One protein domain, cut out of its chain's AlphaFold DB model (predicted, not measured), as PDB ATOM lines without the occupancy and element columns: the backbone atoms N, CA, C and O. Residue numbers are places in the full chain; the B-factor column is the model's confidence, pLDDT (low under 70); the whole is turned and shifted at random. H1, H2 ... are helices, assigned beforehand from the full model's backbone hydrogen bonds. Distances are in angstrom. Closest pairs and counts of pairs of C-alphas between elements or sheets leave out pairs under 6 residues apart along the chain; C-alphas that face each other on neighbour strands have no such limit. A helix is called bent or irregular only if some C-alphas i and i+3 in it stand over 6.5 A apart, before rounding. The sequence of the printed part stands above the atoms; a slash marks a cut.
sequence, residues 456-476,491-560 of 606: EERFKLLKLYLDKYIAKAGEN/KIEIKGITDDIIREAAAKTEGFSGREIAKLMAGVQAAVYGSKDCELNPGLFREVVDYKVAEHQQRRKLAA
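This is residues 456 to 476 and 491 to 560 of the 606 residues of the protein "ATPase family AAA domain-containing protein 3-B" of Ananas comosus (UniProt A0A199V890). Four helices make two pairs that lie one over the other and cross: H1 with H3 in one layer, H2 with H4 in the other, with contacts from H1 to H2 and from H3 to H4. H4, the longest helix, has its last residues at one end of the long axis, while the residues before the cut, 473 to 476, lie at the other end. The printed part has 91 residues with four named helices, H1, H2, H3 and H4 along the chain, and no named strand; the class is all helix. The whole is compact, with a radius of gyration of the C-alphas of 12.9 A, and elongated in outline, spanning 41 by 27 by 24 A.

H1 is residues 456 to 471, 20.8 A from first to last C-alpha, and begins with C-alpha 456 at (153.305, 146.521, 99.789). It is neither bent nor irregular, but only just: C-alphas 468 and 471 are 6.3 A apart. H2 is residues 499 to 508, 14.3 A long, and begins with C-alpha 499 at (142.787, 149.916, 95.485). H3 is residues 514 to 530, 24.4 A long. H4 is residues 538 to 559, 31.4 A long, and ends with C-alpha 559 at (156.281, 120.446, 98.945).

H1 touches H2 with residues 456 to 463 alone, and the closest C-alphas are those of Phe 459 and Ala 506, 5.0 A apart. These two helices stand at a steep tilt of 61 degrees, opposite ways. H1 also touches H3, where the closest C-alphas are those of Tyr 465 and Ala 518, 6.1 A apart; the tilt of 36 degrees is only just steep, and they run the same way. H4 touches H3 with residues 540 to 548 alone, the closest C-alphas being those of Val 524 and Val 544, 6.1 A apart, at a steep tilt of 45 degrees, opposite ways. H2 and H4 touch at a shallow tilt of 18 degrees, the same way, with the closest C-alphas, those of Ala 505 and Val 545, 6.7 A apart. The helix packing is mostly crossed, with one of the four touching pairs at a shallow tilt. H1 and H4 are apart, and so are H2 and H3. Residues 493 to 494 pair with residues 535 to 536 as strands do, parallel. In H1, H2, H3 and H4 every O i to N i+4 pair is within hydrogen-bond range.

The two C-alphas farthest apart are those of Glu 475 and Ala 560, 42.1 A. Residues 477 to 490 are not printed, and C-alphas 476 and 491 stand 11.6 A apart across the cut, which falls in the link from H1 to H2. The link from H2 to H3 is tight, with 5 residues, and that from H3 to H4 is short, with 7. The mean pLDDT of the printed part is 88.3; residues 473 to 476 and residue 560 are under 70.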
ATOM      1  N   GLU A 456     153.290 145.300 100.609       95.75
ATOM      2  CA  GLU A 456     153.305 146.521  99.789       95.75
ATOM      3  C   GLU A 456     153.843 146.277  98.370       95.75
ATOM      4  O   GLU A 456     153.386 146.863  97.384       95.75
ATOM      5  N   GLU A 457     154.821 145.387  98.235       95.31
ATOM      6  CA  GLU A 457     155.396 145.010  96.945       95.31
ATOM      7  C   GLU A 457     154.427 144.130  96.159       95.31
ATOM      8  O   GLU A 457     154.248 144.341  94.959       95.31
ATOM      9  N   ARG A 458     153.731 143.203  96.830       96.94
ATOM     10  CA  ARG A 458     152.654 142.407  96.226       96.94
ATOM     11  C   ARG A 458     151.512 143.293  95.749       96.94
ATOM     12  O   ARG A 458     151.043 143.094  94.633       96.94
ATOM     13  N   PHE A 459     151.123 144.308  96.520       96.94
ATOM     14  CA  PHE A 459     150.137 145.306  96.099       96.94
ATOM     15  C   PHE A 459     150.570 146.023  94.810       96.94
ATOM     16  O   PHE A 459     149.817 146.070  93.831       96.94
ATOM     17  N   LYS A 460     151.820 146.506  94.755       96.75
ATOM     18  CA  LYS A 460     152.392 147.137  93.551       96.75
ATOM     19  C   LYS A 460     152.442 146.175  92.360       96.75
ATOM     20  O   LYS A 460     152.114 146.573  91.242       96.75
ATOM     21  N   LEU A 461     152.822 144.915  92.581       95.62
ATOM     22  CA  LEU A 461     152.882 143.884  91.542       95.62
ATOM     23  C   LEU A 461     151.492 143.516  91.017       95.62
ATOM     24  O   LEU A 461     151.317 143.400  89.805       95.62
ATOM     25  N   LEU A 462     150.498 143.375  91.896       95.31
ATOM     26  CA  LEU A 462     149.108 143.132  91.514       95.31
ATOM     27  C   LEU A 462     148.583 144.276  90.648       95.31
ATOM     28  O   LEU A 462     148.051 144.007  89.574       95.31
ATOM     29  N   LYS A 463     148.811 145.534  91.038       94.50
ATOM     30  CA  LYS A 463     148.429 146.709  90.235       94.50
ATOM     31  C   LYS A 463     149.135 146.729  88.874       94.50
ATOM     32  O   LYS A 463     148.489 146.892  87.842       94.50
ATOM     33  N   LEU A 464     150.442 146.460  88.847       93.56
ATOM     34  CA  LEU A 464     151.232 146.389  87.613       93.56
ATOM     35  C   LEU A 464     150.715 145.314  86.649       93.56
ATOM     36  O   LEU A 464     150.609 145.555  85.442       93.56
ATOM     37  N   TYR A 465     150.420 144.116  87.154       93.44
ATOM     38  CA  TYR A 465     149.944 143.020  86.318       93.44
ATOM     39  C   TYR A 465     148.474 143.175  85.936       93.44
ATOM     40  O   TYR A 465     148.121 142.792  84.821       93.44
ATOM     41  N   LEU A 466     147.645 143.769  86.795       90.38
ATOM     42  CA  LEU A 466     146.268 144.143  86.473       90.38
ATOM     43  C   LEU A 466     146.257 145.098  85.274       90.38
ATOM     44  O   LEU A 466     145.595 144.839  84.268       90.38
ATOM     45  N   ASP A 467     147.095 146.133  85.314       88.38
ATOM     46  CA  ASP A 467     147.244 147.067  84.201       88.38
ATOM     47  C   ASP A 467     147.769 146.376  82.937       88.38
ATOM     48  O   ASP A 467     147.299 146.638  81.829       88.38
ATOM     49  N   LYS A 468     148.756 145.483  83.076       87.88
ATOM     50  CA  LYS A 468     149.394 144.801  81.941       87.88
ATOM     51  C   LYS A 468     148.467 143.804  81.243       87.88
ATOM     52  O   LYS A 468     148.474 143.744  80.014       87.88
ATOM     53  N   TYR A 469     147.736 142.996  82.006       84.62
ATOM     54  CA  TYR A 469     146.936 141.890  81.477       84.62
ATOM     55  C   TYR A 469     145.472 142.242  81.260       84.62
ATOM     56  O   TYR A 469     144.807 141.531  80.515       84.62
ATOM     57  N   ILE A 470     144.963 143.302  81.885       82.56
ATOM     58  CA  ILE A 470     143.536 143.628  81.839       82.56
ATOM     59  C   ILE A 470     143.340 145.013  81.233       82.56
ATOM     60  O   ILE A 470     142.770 145.110  80.151       82.56
ATOM     61  N   ALA A 471     143.909 146.068  81.829       76.44
ATOM     62  CA  ALA A 471     143.703 147.432  81.325       76.44
ATOM     63  C   ALA A 471     144.309 147.657  79.925       76.44
ATOM     64  O   ALA A 471     143.702 148.298  79.071       76.44
ATOM     65  N   LYS A 472     145.497 147.096  79.665       73.56
ATOM     66  CA  LYS A 472     146.209 147.204  78.378       73.56
ATOM     67  C   LYS A 472     145.954 146.024  77.438       73.56
ATOM     68  O   LYS A 472     146.559 145.958  76.361       73.56
ATOM     69  N   ALA A 473     145.075 145.088  77.803       62.53
ATOM     70  CA  ALA A 473     144.687 143.998  76.915       62.53
ATOM     71  C   ALA A 473     143.900 144.552  75.721       62.53
ATOM     72  O   ALA A 473     142.736 144.913  75.828       62.53
ATOM     73  N   GLY A 474     144.577 144.648  74.573       57.31
ATOM     74  CA  GLY A 474     144.011 145.166  73.323       57.31
ATOM     75  C   GLY A 474     144.629 146.480  72.832       57.31
ATOM     76  O   GLY A 474     144.498 146.801  71.656       57.31
ATOM     77  N   GLU A 475     145.398 147.198  73.655       61.38
ATOM     78  CA  GLU A 475     146.024 148.479  73.270       61.38
ATOM     79  C   GLU A 475     147.400 148.332  72.596       61.38
ATOM     80  O   GLU A 475     148.192 149.279  72.542       61.38
ATOM     81  N   ASN A 476     147.735 147.154  72.060       49.75
ATOM     82  CA  ASN A 476     149.047 146.954  71.451       49.75
ATOM     83  C   ASN A 476     149.204 147.779  70.161       49.75
ATOM     84  O   ASN A 476     148.814 147.396  69.056       49.75
ATOM     85  N   LYS A 491     137.831 144.011  74.263       71.88
ATOM     86  CA  LYS A 491     138.337 144.909  75.298       71.88
ATOM     87  C   LYS A 491     137.656 144.538  76.611       71.88
ATOM     88  O   LYS A 491     136.433 144.501  76.661       71.88
ATOM     89  N   ILE A 492     138.450 144.280  77.640       78.81
ATOM     90  CA  ILE A 492     137.930 143.969  78.969       78.81
ATOM     91  C   ILE A 492     137.492 145.270  79.645       78.81
ATOM     92  O   ILE A 492     138.271 146.225  79.719       78.81
ATOM     93  N   GLU A 493     136.267 145.302  80.161       77.12
ATOM     94  CA  GLU A 493     135.788 146.399  81.002       77.12
ATOM     95  C   GLU A 493     136.091 146.110  82.477       77.12
ATOM     96  O   GLU A 493     135.776 145.039  82.999       77.12
ATOM     97  N   ILE A 494     136.723 147.066  83.161       82.19
ATOM     98  CA  ILE A 494     137.026 146.978  84.594       82.19
ATOM     99  C   ILE A 494     135.942 147.748  85.347       82.19
ATOM    100  O   ILE A 494     135.847 148.967  85.194       82.19
ATOM    101  N   LYS A 495     135.145 147.064  86.176       82.62
ATOM    102  CA  LYS A 495     134.085 147.697  86.975       82.62
ATOM    103  C   LYS A 495     134.363 147.526  88.466       82.62
ATOM    104  O   LYS A 495     134.499 146.416  88.964       82.62
ATOM    105  N   GLY A 496     134.439 148.641  89.196       79.12
ATOM    106  CA  GLY A 496     134.406 148.649  90.666       79.12
ATOM    107  C   GLY A 496     135.618 148.056  91.396       79.12
ATOM    108  O   GLY A 496     135.515 147.796  92.591       79.12
ATOM    109  N   ILE A 497     136.754 147.838  90.728       84.88
ATOM    110  CA  ILE A 497     137.989 147.405  91.400       84.88
ATOM    111  C   ILE A 497     138.660 148.628  92.012       84.88
ATOM    112  O   ILE A 497     139.247 149.448  91.308       84.88
ATOM    113  N   THR A 498     138.547 148.756  93.327       90.44
ATOM    114  CA  THR A 498     139.225 149.788  94.107       90.44
ATOM    115  C   THR A 498     140.590 149.293  94.577       90.44
ATOM    116  O   THR A 498     140.835 148.087  94.677       90.44
ATOM    117  N   ASP A 499     141.477 150.233  94.907       91.38
ATOM    118  CA  ASP A 499     142.787 149.916  95.485       91.38
ATOM    119  C   ASP A 499     142.645 149.097  96.791       91.38
ATOM    120  O   ASP A 499     143.491 148.252  97.075       91.38
ATOM    121  N   ASP A 500     141.545 149.239  97.539       93.31
ATOM    122  CA  ASP A 500     141.293 148.459  98.763       93.31
ATOM    123  C   ASP A 500     141.112 146.958  98.491       93.31
ATOM    124  O   ASP A 500     141.632 146.129  99.235       93.31
ATOM    125  N   ILE A 501     140.441 146.589  97.393       94.06
ATOM    126  CA  ILE A 501     140.265 145.180  96.995       94.06
ATOM    127  C   ILE A 501     141.608 144.576  96.569       94.06
ATOM    128  O   ILE A 501     141.899 143.410  96.837       94.06
ATOM    129  N   ILE A 502     142.453 145.374  95.914       94.44
ATOM    130  CA  ILE A 502     143.796 144.944  95.519       94.44
ATOM    131  C   ILE A 502     144.679 144.776  96.763       94.44
ATOM    132  O   ILE A 502     145.466 143.833  96.823       94.44
ATOM    133  N   ARG A 503     144.529 145.644  97.773       95.94
ATOM    134  CA  ARG A 503     145.228 145.522  99.059       95.94
ATOM    135  C   ARG A 503     144.768 144.288  99.838       95.94
ATOM    136  O   ARG A 503     145.610 143.537 100.315       95.94
ATOM    137  N   GLU A 504     143.466 143.999  99.857       95.56
ATOM    138  CA  GLU A 504     142.915 142.749 100.407       95.56
ATOM    139  C   GLU A 504     143.549 141.516  99.732       95.56
ATOM    140  O   GLU A 504     143.992 140.579 100.397       95.56
ATOM    141  N   ALA A 505     143.663 141.527  98.400       95.12
ATOM    142  CA  ALA A 505     144.319 140.454  97.658       95.12
ATOM    143  C   ALA A 505     145.834 140.368  97.933       95.12
ATOM    144  O   ALA A 505     146.393 139.270  97.968       95.12
ATOM    145  N   ALA A 506     146.514 141.497  98.153       96.56
ATOM    146  CA  ALA A 506     147.932 141.529  98.516       96.56
ATOM    147  C   ALA A 506     148.188 140.887  99.889       96.56
ATOM    148  O   ALA A 506     149.144 140.116 100.035       96.56
ATOM    149  N   ALA A 507     147.304 141.135 100.859       96.25
ATOM    150  CA  ALA A 507     147.334 140.483 102.165       96.25
ATOM    151  C   ALA A 507     147.141 138.960 102.034       96.25
ATOM    152  O   ALA A 507     147.935 138.186 102.561       96.25
ATOM    153  N   LYS A 508     146.160 138.512 101.236       95.38
ATOM    154  CA  LYS A 508     145.871 137.078 101.021       95.38
ATOM    155  C   LYS A 508     146.952 136.311 100.245       95.38
ATOM    156  O   LYS A 508     147.060 135.095 100.383       95.38
ATOM    157  N   THR A 509     147.741 136.988  99.414       95.31
ATOM    158  CA  THR A 509     148.766 136.366  98.545       95.31
ATOM    159  C   THR A 509     150.139 136.251  99.213       95.31
ATOM    160  O   THR A 509     151.176 136.274  98.549       95.31
ATOM    161  N   GLU A 510     150.177 136.121 100.538       93.81
ATOM    162  CA  GLU A 510     151.419 135.924 101.280       93.81
ATOM    163  C   GLU A 510     152.199 134.687 100.795       93.81
ATOM    164  O   GLU A 510     151.643 133.610 100.570       93.81
ATOM    165  N   GLY A 511     153.512 134.853 100.606       90.94
ATOM    166  CA  GLY A 511     154.402 133.801 100.108       90.94
ATOM    167  C   GLY A 511     154.414 133.633  98.586       90.94
ATOM    168  O   GLY A 511     155.165 132.802  98.077       90.94
ATOM    169  N   PHE A 512     153.636 134.424  97.840       94.44
ATOM    170  CA  PHE A 512     153.655 134.377  96.380       94.44
ATOM    171  C   PHE A 512     154.912 135.045  95.819       94.44
ATOM    172  O   PHE A 512     155.224 136.194  96.128       94.44
ATOM    173  N   SER A 513     155.580 134.366  94.891       93.12
ATOM    174  CA  SER A 513     156.603 134.960  94.030       93.12
ATOM    175  C   SER A 513     155.985 135.886  92.974       93.12
ATOM    176  O   SER A 513     154.835 135.718  92.558       93.12
ATOM    177  N   GLY A 514     156.777 136.815  92.425       91.75
ATOM    178  CA  GLY A 514     156.317 137.693  91.339       91.75
ATOM    179  C   GLY A 514     155.773 136.927  90.120       91.75
ATOM    180  O   GLY A 514     154.797 137.349  89.498       91.75
ATOM    181  N   ARG A 515     156.332 135.743  89.821       91.12
ATOM    182  CA  ARG A 515     155.832 134.854  88.756       91.12
ATOM    183  C   ARG A 515     154.457 134.275  89.084       91.12
ATOM    184  O   ARG A 515     153.637 134.124  88.178       91.12
ATOM    185  N   GLU A 516     154.196 133.923  90.337       92.94
ATOM    186  CA  GLU A 516     152.887 133.423  90.769       92.94
ATOM    187  C   GLU A 516     151.828 134.519  90.733       92.94
ATOM    188  O   GLU A 516     150.734 134.261  90.242       92.94
ATOM    189  N   ILE A 517     152.166 135.747  91.132       95.19
ATOM    190  CA  ILE A 517     151.267 136.907  91.018       95.19
ATOM    191  C   ILE A 517     150.923 137.178  89.546       95.19
ATOM    192  O   ILE A 517     149.756 137.369  89.198       95.19
ATOM    193  N   ALA A 518     151.909 137.107  88.646       92.69
ATOM    194  CA  ALA A 518     151.667 137.230  87.209       92.69
ATOM    195  C   ALA A 518     150.734 136.123  86.678       92.69
ATOM    196  O   ALA A 518     149.831 136.397  85.888       92.69
ATOM    197  N   LYS A 519     150.926 134.873  87.126       94.62
ATOM    198  CA  LYS A 519     150.057 133.738  86.767       94.62
ATOM    199  C   LYS A 519     148.647 133.881  87.334       94.62
ATOM    200  O   LYS A 519     147.694 133.538  86.642       94.62
ATOM    201  N   LEU A 520     148.513 134.380  88.560       94.44
ATOM    202  CA  LEU A 520     147.227 134.683  89.179       94.44
ATOM    203  C   LEU A 520     146.465 135.686  88.313       94.44
ATOM    204  O   LEU A 520     145.332 135.415  87.931       94.44
ATOM    205  N   MET A 521     147.120 136.767  87.888       94.06
ATOM    206  CA  MET A 521     146.477 137.779  87.052       94.06
ATOM    207  C   MET A 521     146.155 137.281  85.633       94.06
ATOM    208  O   MET A 521     145.126 137.647  85.068       94.06
ATOM    209  N   ALA A 522     146.975 136.391  85.067       90.94
ATOM    210  CA  ALA A 522     146.628 135.686  83.830       90.94
ATOM    211  C   ALA A 522     145.400 134.770  84.012       90.94
ATOM    212  O   ALA A 522     144.576 134.651  83.108       90.94
ATOM    213  N   GLY A 523     145.249 134.156  85.190       91.31
ATOM    214  CA  GLY A 523     144.050 133.413  85.577       91.31
ATOM    215  C   GLY A 523     142.814 134.307  85.667       91.31
ATOM    216  O   GLY A 523     141.769 133.941  85.137       91.31
ATOM    217  N   VAL A 524     142.950 135.506  86.244       92.75
ATOM    218  CA  VAL A 524     141.878 136.517  86.265       92.75
ATOM    219  C   VAL A 524     141.481 136.889  84.837       92.75
ATOM    220  O   VAL A 524     140.303 136.860  84.500       92.75
ATOM    221  N   GLN A 525     142.454 137.162  83.963       90.88
ATOM    222  CA  GLN A 525     142.190 137.465  82.557       90.88
ATOM    223  C   GLN A 525     141.428 136.327  81.850       90.88
ATOM    224  O   GLN A 525     140.481 136.584  81.108       90.88
ATOM    225  N   ALA A 526     141.816 135.070  82.087       89.56
ATOM    226  CA  ALA A 526     141.133 133.908  81.520       89.56
ATOM    227  C   ALA A 526     139.694 133.765  82.041       89.56
ATOM    228  O   ALA A 526     138.788 133.497  81.253       89.56
ATOM    229  N   ALA A 527     139.472 133.991  83.339       89.06
ATOM    230  CA  ALA A 527     138.142 133.967  83.942       89.06
ATOM    231  C   ALA A 527     137.233 135.059  83.358       89.06
ATOM    232  O   ALA A 527     136.065 134.802  83.079       89.06
ATOM    233  N   VAL A 528     137.780 136.248  83.088       90.00
ATOM    234  CA  VAL A 528     137.035 137.333  82.437       90.00
ATOM    235  C   VAL A 528     136.633 136.957  81.014       90.00
ATOM    236  O   VAL A 528     135.464 137.099  80.671       90.00
ATOM    237  N   TYR A 529     137.543 136.420  80.198       86.75
ATOM    238  CA  TYR A 529     137.186 135.959  78.847       86.75
ATOM    239  C   TYR A 529     136.224 134.762  78.842       86.75
ATOM    240  O   TYR A 529     135.528 134.543  77.854       86.75
ATOM    241  N   GLY A 530     136.197 133.975  79.921       84.44
ATOM    242  CA  GLY A 530     135.219 132.906  80.127       84.44
ATOM    243  C   GLY A 530     133.864 133.395  80.648       84.44
ATOM    244  O   GLY A 530     132.894 132.639  80.615       84.44
ATOM    245  N   SER A 531     133.782 134.638  81.129       85.50
ATOM    246  CA  SER A 531     132.535 135.248  81.590       85.50
ATOM    247  C   SER A 531     131.669 135.690  80.408       85.50
ATOM    248  O   SER A 531     132.171 135.990  79.326       85.50
ATOM    249  N   LYS A 532     130.349 135.739  80.611       81.00
ATOM    250  CA  LYS A 532     129.387 136.078  79.546       81.00
ATOM    251  C   LYS A 532     129.573 137.497  79.008       81.00
ATOM    252  O   LYS A 532     129.402 137.708  77.812       81.00
ATOM    253  N   ASP A 533     129.958 138.421  79.883       79.06
ATOM    254  CA  ASP A 533     129.973 139.854  79.586       79.06
ATOM    255  C   ASP A 533     131.396 140.398  79.341       79.06
ATOM    256  O   ASP A 533     131.554 141.541  78.931       79.06
ATOM    257  N   CYS A 534     132.444 139.579  79.527       83.44
ATOM    258  CA  CYS A 534     133.853 140.003  79.434       83.44
ATOM    259  C   CYS A 534     134.193 141.202  80.340       83.44
ATOM    260  O   CYS A 534     135.007 142.067  79.998       83.44
ATOM    261  N   GLU A 535     133.598 141.216  81.533       86.50
ATOM    262  CA  GLU A 535     133.767 142.271  82.531       86.50
ATOM    263  C   GLU A 535     134.454 141.723  83.780       86.50
ATOM    264  O   GLU A 535     134.129 140.639  84.275       86.50
ATOM    265  N   LEU A 536     135.398 142.491  84.324       88.12
ATOM    266  CA  LEU A 536     136.006 142.164  85.605       88.12
ATOM    267  C   LEU A 536     135.249 142.856  86.737       88.12
ATOM    268  O   LEU A 536     135.401 144.059  86.956       88.12
ATOM    269  N   ASN A 537     134.474 142.054  87.468       91.19
ATOM    270  CA  ASN A 537     133.753 142.456  88.673       91.19
ATOM    271  C   ASN A 537     134.555 142.123  89.948       91.19
ATOM    272  O   ASN A 537     135.308 141.141  89.951       91.19
ATOM    273  N   PRO A 538     134.344 142.841  91.072       92.50
ATOM    274  CA  PRO A 538     135.026 142.567  92.341       92.50
ATOM    275  C   PRO A 538     134.822 141.141  92.857       92.50
ATOM    276  O   PRO A 538     135.744 140.545  93.405       92.50
ATOM    277  N   GLY A 539     133.621 140.583  92.661       91.25
ATOM    278  CA  GLY A 539     133.303 139.207  93.049       91.25
ATOM    279  C   GLY A 539     134.143 138.182  92.287       91.25
ATOM    280  O   GLY A 539     134.790 137.350  92.911       91.25
ATOM    281  N   LEU A 540     134.214 138.312  90.958       91.50
ATOM    282  CA  LEU A 540     135.019 137.432  90.106       91.50
ATOM    283  C   LEU A 540     136.515 137.547  90.434       91.50
ATOM    284  O   LEU A 540     137.226 136.548  90.477       91.50
ATOM    285  N   PHE A 541     136.995 138.766  90.698       94.25
ATOM    286  CA  PHE A 541     138.379 138.986  91.114       94.25
ATOM    287  C   PHE A 541     138.696 138.261  92.429       94.25
ATOM    288  O   PHE A 541     139.681 137.526  92.491       94.25
ATOM    289  N   ARG A 542     137.848 138.419  93.456       95.19
ATOM    290  CA  ARG A 542     138.007 137.734  94.749       95.19
ATOM    291  C   ARG A 542     137.957 136.219  94.607       95.19
ATOM    292  O   ARG A 542     138.833 135.552  95.137       95.19
ATOM    293  N   GLU A 543     137.005 135.690  93.841       94.19
ATOM    294  CA  GLU A 543     136.866 134.249  93.606       94.19
ATOM    295  C   GLU A 543     138.147 133.644  93.014       94.19
ATOM    296  O   GLU A 543     138.663 132.645  93.515       94.19
ATOM    297  N   VAL A 544     138.710 134.280  91.982       94.75
ATOM    298  CA  VAL A 544     139.943 133.797  91.347       94.75
ATOM    299  C   VAL A 544     141.144 133.918  92.287       94.75
ATOM    300  O   VAL A 544     141.990 133.021  92.308       94.75
ATOM    301  N   VAL A 545     141.232 135.005  93.061       96.12
ATOM    302  CA  VAL A 545     142.289 135.186  94.067       96.12
ATOM    303  C   VAL A 545     142.198 134.096  95.129       96.12
ATOM    304  O   VAL A 545     143.184 133.396  95.344       96.12
ATOM    305  N   ASP A 546     141.029 133.898  95.733       96.19
ATOM    306  CA  ASP A 546     140.812 132.914  96.796       96.19
ATOM    307  C   ASP A 546     141.094 131.487  96.290       96.19
ATOM    308  O   ASP A 546     141.818 130.729  96.941       96.19
ATOM    309  N   TYR A 547     140.637 131.147  95.077       94.62
ATOM    310  CA  TYR A 547     140.950 129.870  94.431       94.62
ATOM    311  C   TYR A 547     142.464 129.660  94.261       94.62
ATOM    312  O   TYR A 547     143.002 128.600  94.593       94.62
ATOM    313  N   LYS A 548     143.186 130.674  93.765       93.88
ATOM    314  CA  LYS A 548     144.636 130.578  93.528       93.88
ATOM    315  C   LYS A 548     145.457 130.584  94.814       93.88
ATOM    316  O   LYS A 548     146.503 129.935  94.855       93.88
ATOM    317  N   VAL A 549     144.996 131.277  95.850       95.31
ATOM    318  CA  VAL A 549     145.587 131.241  97.194       95.31
ATOM    319  C   VAL A 549     145.438 129.847  97.797       95.31
ATOM    320  O   VAL A 549     146.437 129.282  98.246       95.31
ATOM    321  N   ALA A 550     144.251 129.240  97.717       93.06
ATOM    322  CA  ALA A 550     144.032 127.871  98.178       93.06
ATOM    323  C   ALA A 550     144.926 126.858  97.434       93.06
ATOM    324  O   ALA A 550     145.583 126.027  98.066       93.06
ATOM    325  N   GLU A 551     145.031 126.969  96.104       91.62
ATOM    326  CA  GLU A 551     145.915 126.129  95.279       91.62
ATOM    327  C   GLU A 551     147.393 126.264  95.701       91.62
ATOM    328  O   GLU A 551     148.114 125.270  95.825       91.62
ATOM    329  N   HIS A 552     147.858 127.492  95.954       89.88
ATOM    330  CA  HIS A 552     149.228 127.749  96.402       89.88
ATOM    331  C   HIS A 552     149.498 127.147  97.789       89.88
ATOM    332  O   HIS A 552     150.522 126.489  97.978       89.88
ATOM    333  N   GLN A 553     148.572 127.305  98.740       90.31
ATOM    334  CA  GLN A 553     148.694 126.715 100.076       90.31
ATOM    335  C   GLN A 553     148.749 125.182 100.020       90.31
ATOM    336  O   GLN A 553     149.590 124.575 100.681       90.31
ATOM    337  N   GLN A 554     147.913 124.549  99.191       89.12
ATOM    338  CA  GLN A 554     147.961 123.100  98.969       89.12
ATOM    339  C   GLN A 554     149.306 122.663  98.380       89.12
ATOM    340  O   GLN A 554     149.921 121.720  98.878       89.12
ATOM    341  N   ARG A 555     149.817 123.382  97.368       87.44
ATOM    342  CA  ARG A 555     151.128 123.084  96.775       87.44
ATOM    343  C   ARG A 555     152.264 123.229  97.787       87.44
ATOM    344  O   ARG A 555     153.176 122.408  97.777       87.44
ATOM    345  N   ARG A 556     152.208 124.231  98.671       85.56
ATOM    346  CA  ARG A 556     153.193 124.405  99.751       85.56
ATOM    347  C   ARG A 556     153.164 123.248 100.747       85.56
ATOM    348  O   ARG A 556     154.225 122.725 101.063       85.56
ATOM    349  N   LYS A 557     151.976 122.807 101.174       85.38
ATOM    350  CA  LYS A 557     151.814 121.651 102.075       85.38
ATOM    351  C   LYS A 557     152.387 120.361 101.477       85.38
ATOM    352  O   LYS A 557     153.028 119.597 102.181       85.38
ATOM    353  N   LEU A 558     152.209 120.141 100.173       79.81
ATOM    354  CA  LEU A 558     152.760 118.969  99.478       79.81
ATOM    355  C   LEU A 558     154.284 119.036  99.276       79.81
ATOM    356  O   LEU A 558     154.935 118.000  99.190       79.81
ATOM    357  N   ALA A 559     154.851 120.240  99.170       74.62
ATOM    358  CA  ALA A 559     156.281 120.446  98.945       74.62
ATOM    359  C   ALA A 559     157.126 120.409 100.234       74.62
ATOM    360  O   ALA A 559     158.344 120.267 100.140       74.62
ATOM    361  N   ALA A 560     156.507 120.524 101.413       62.38
ATOM    362  CA  ALA A 560     157.173 120.511 102.717       62.38
ATOM    363  C   ALA A 560     156.645 119.364 103.611       62.38
ATOM    364  O   ALA A 560     155.868 119.620 104.528       62.38
TER     365      ALA A 560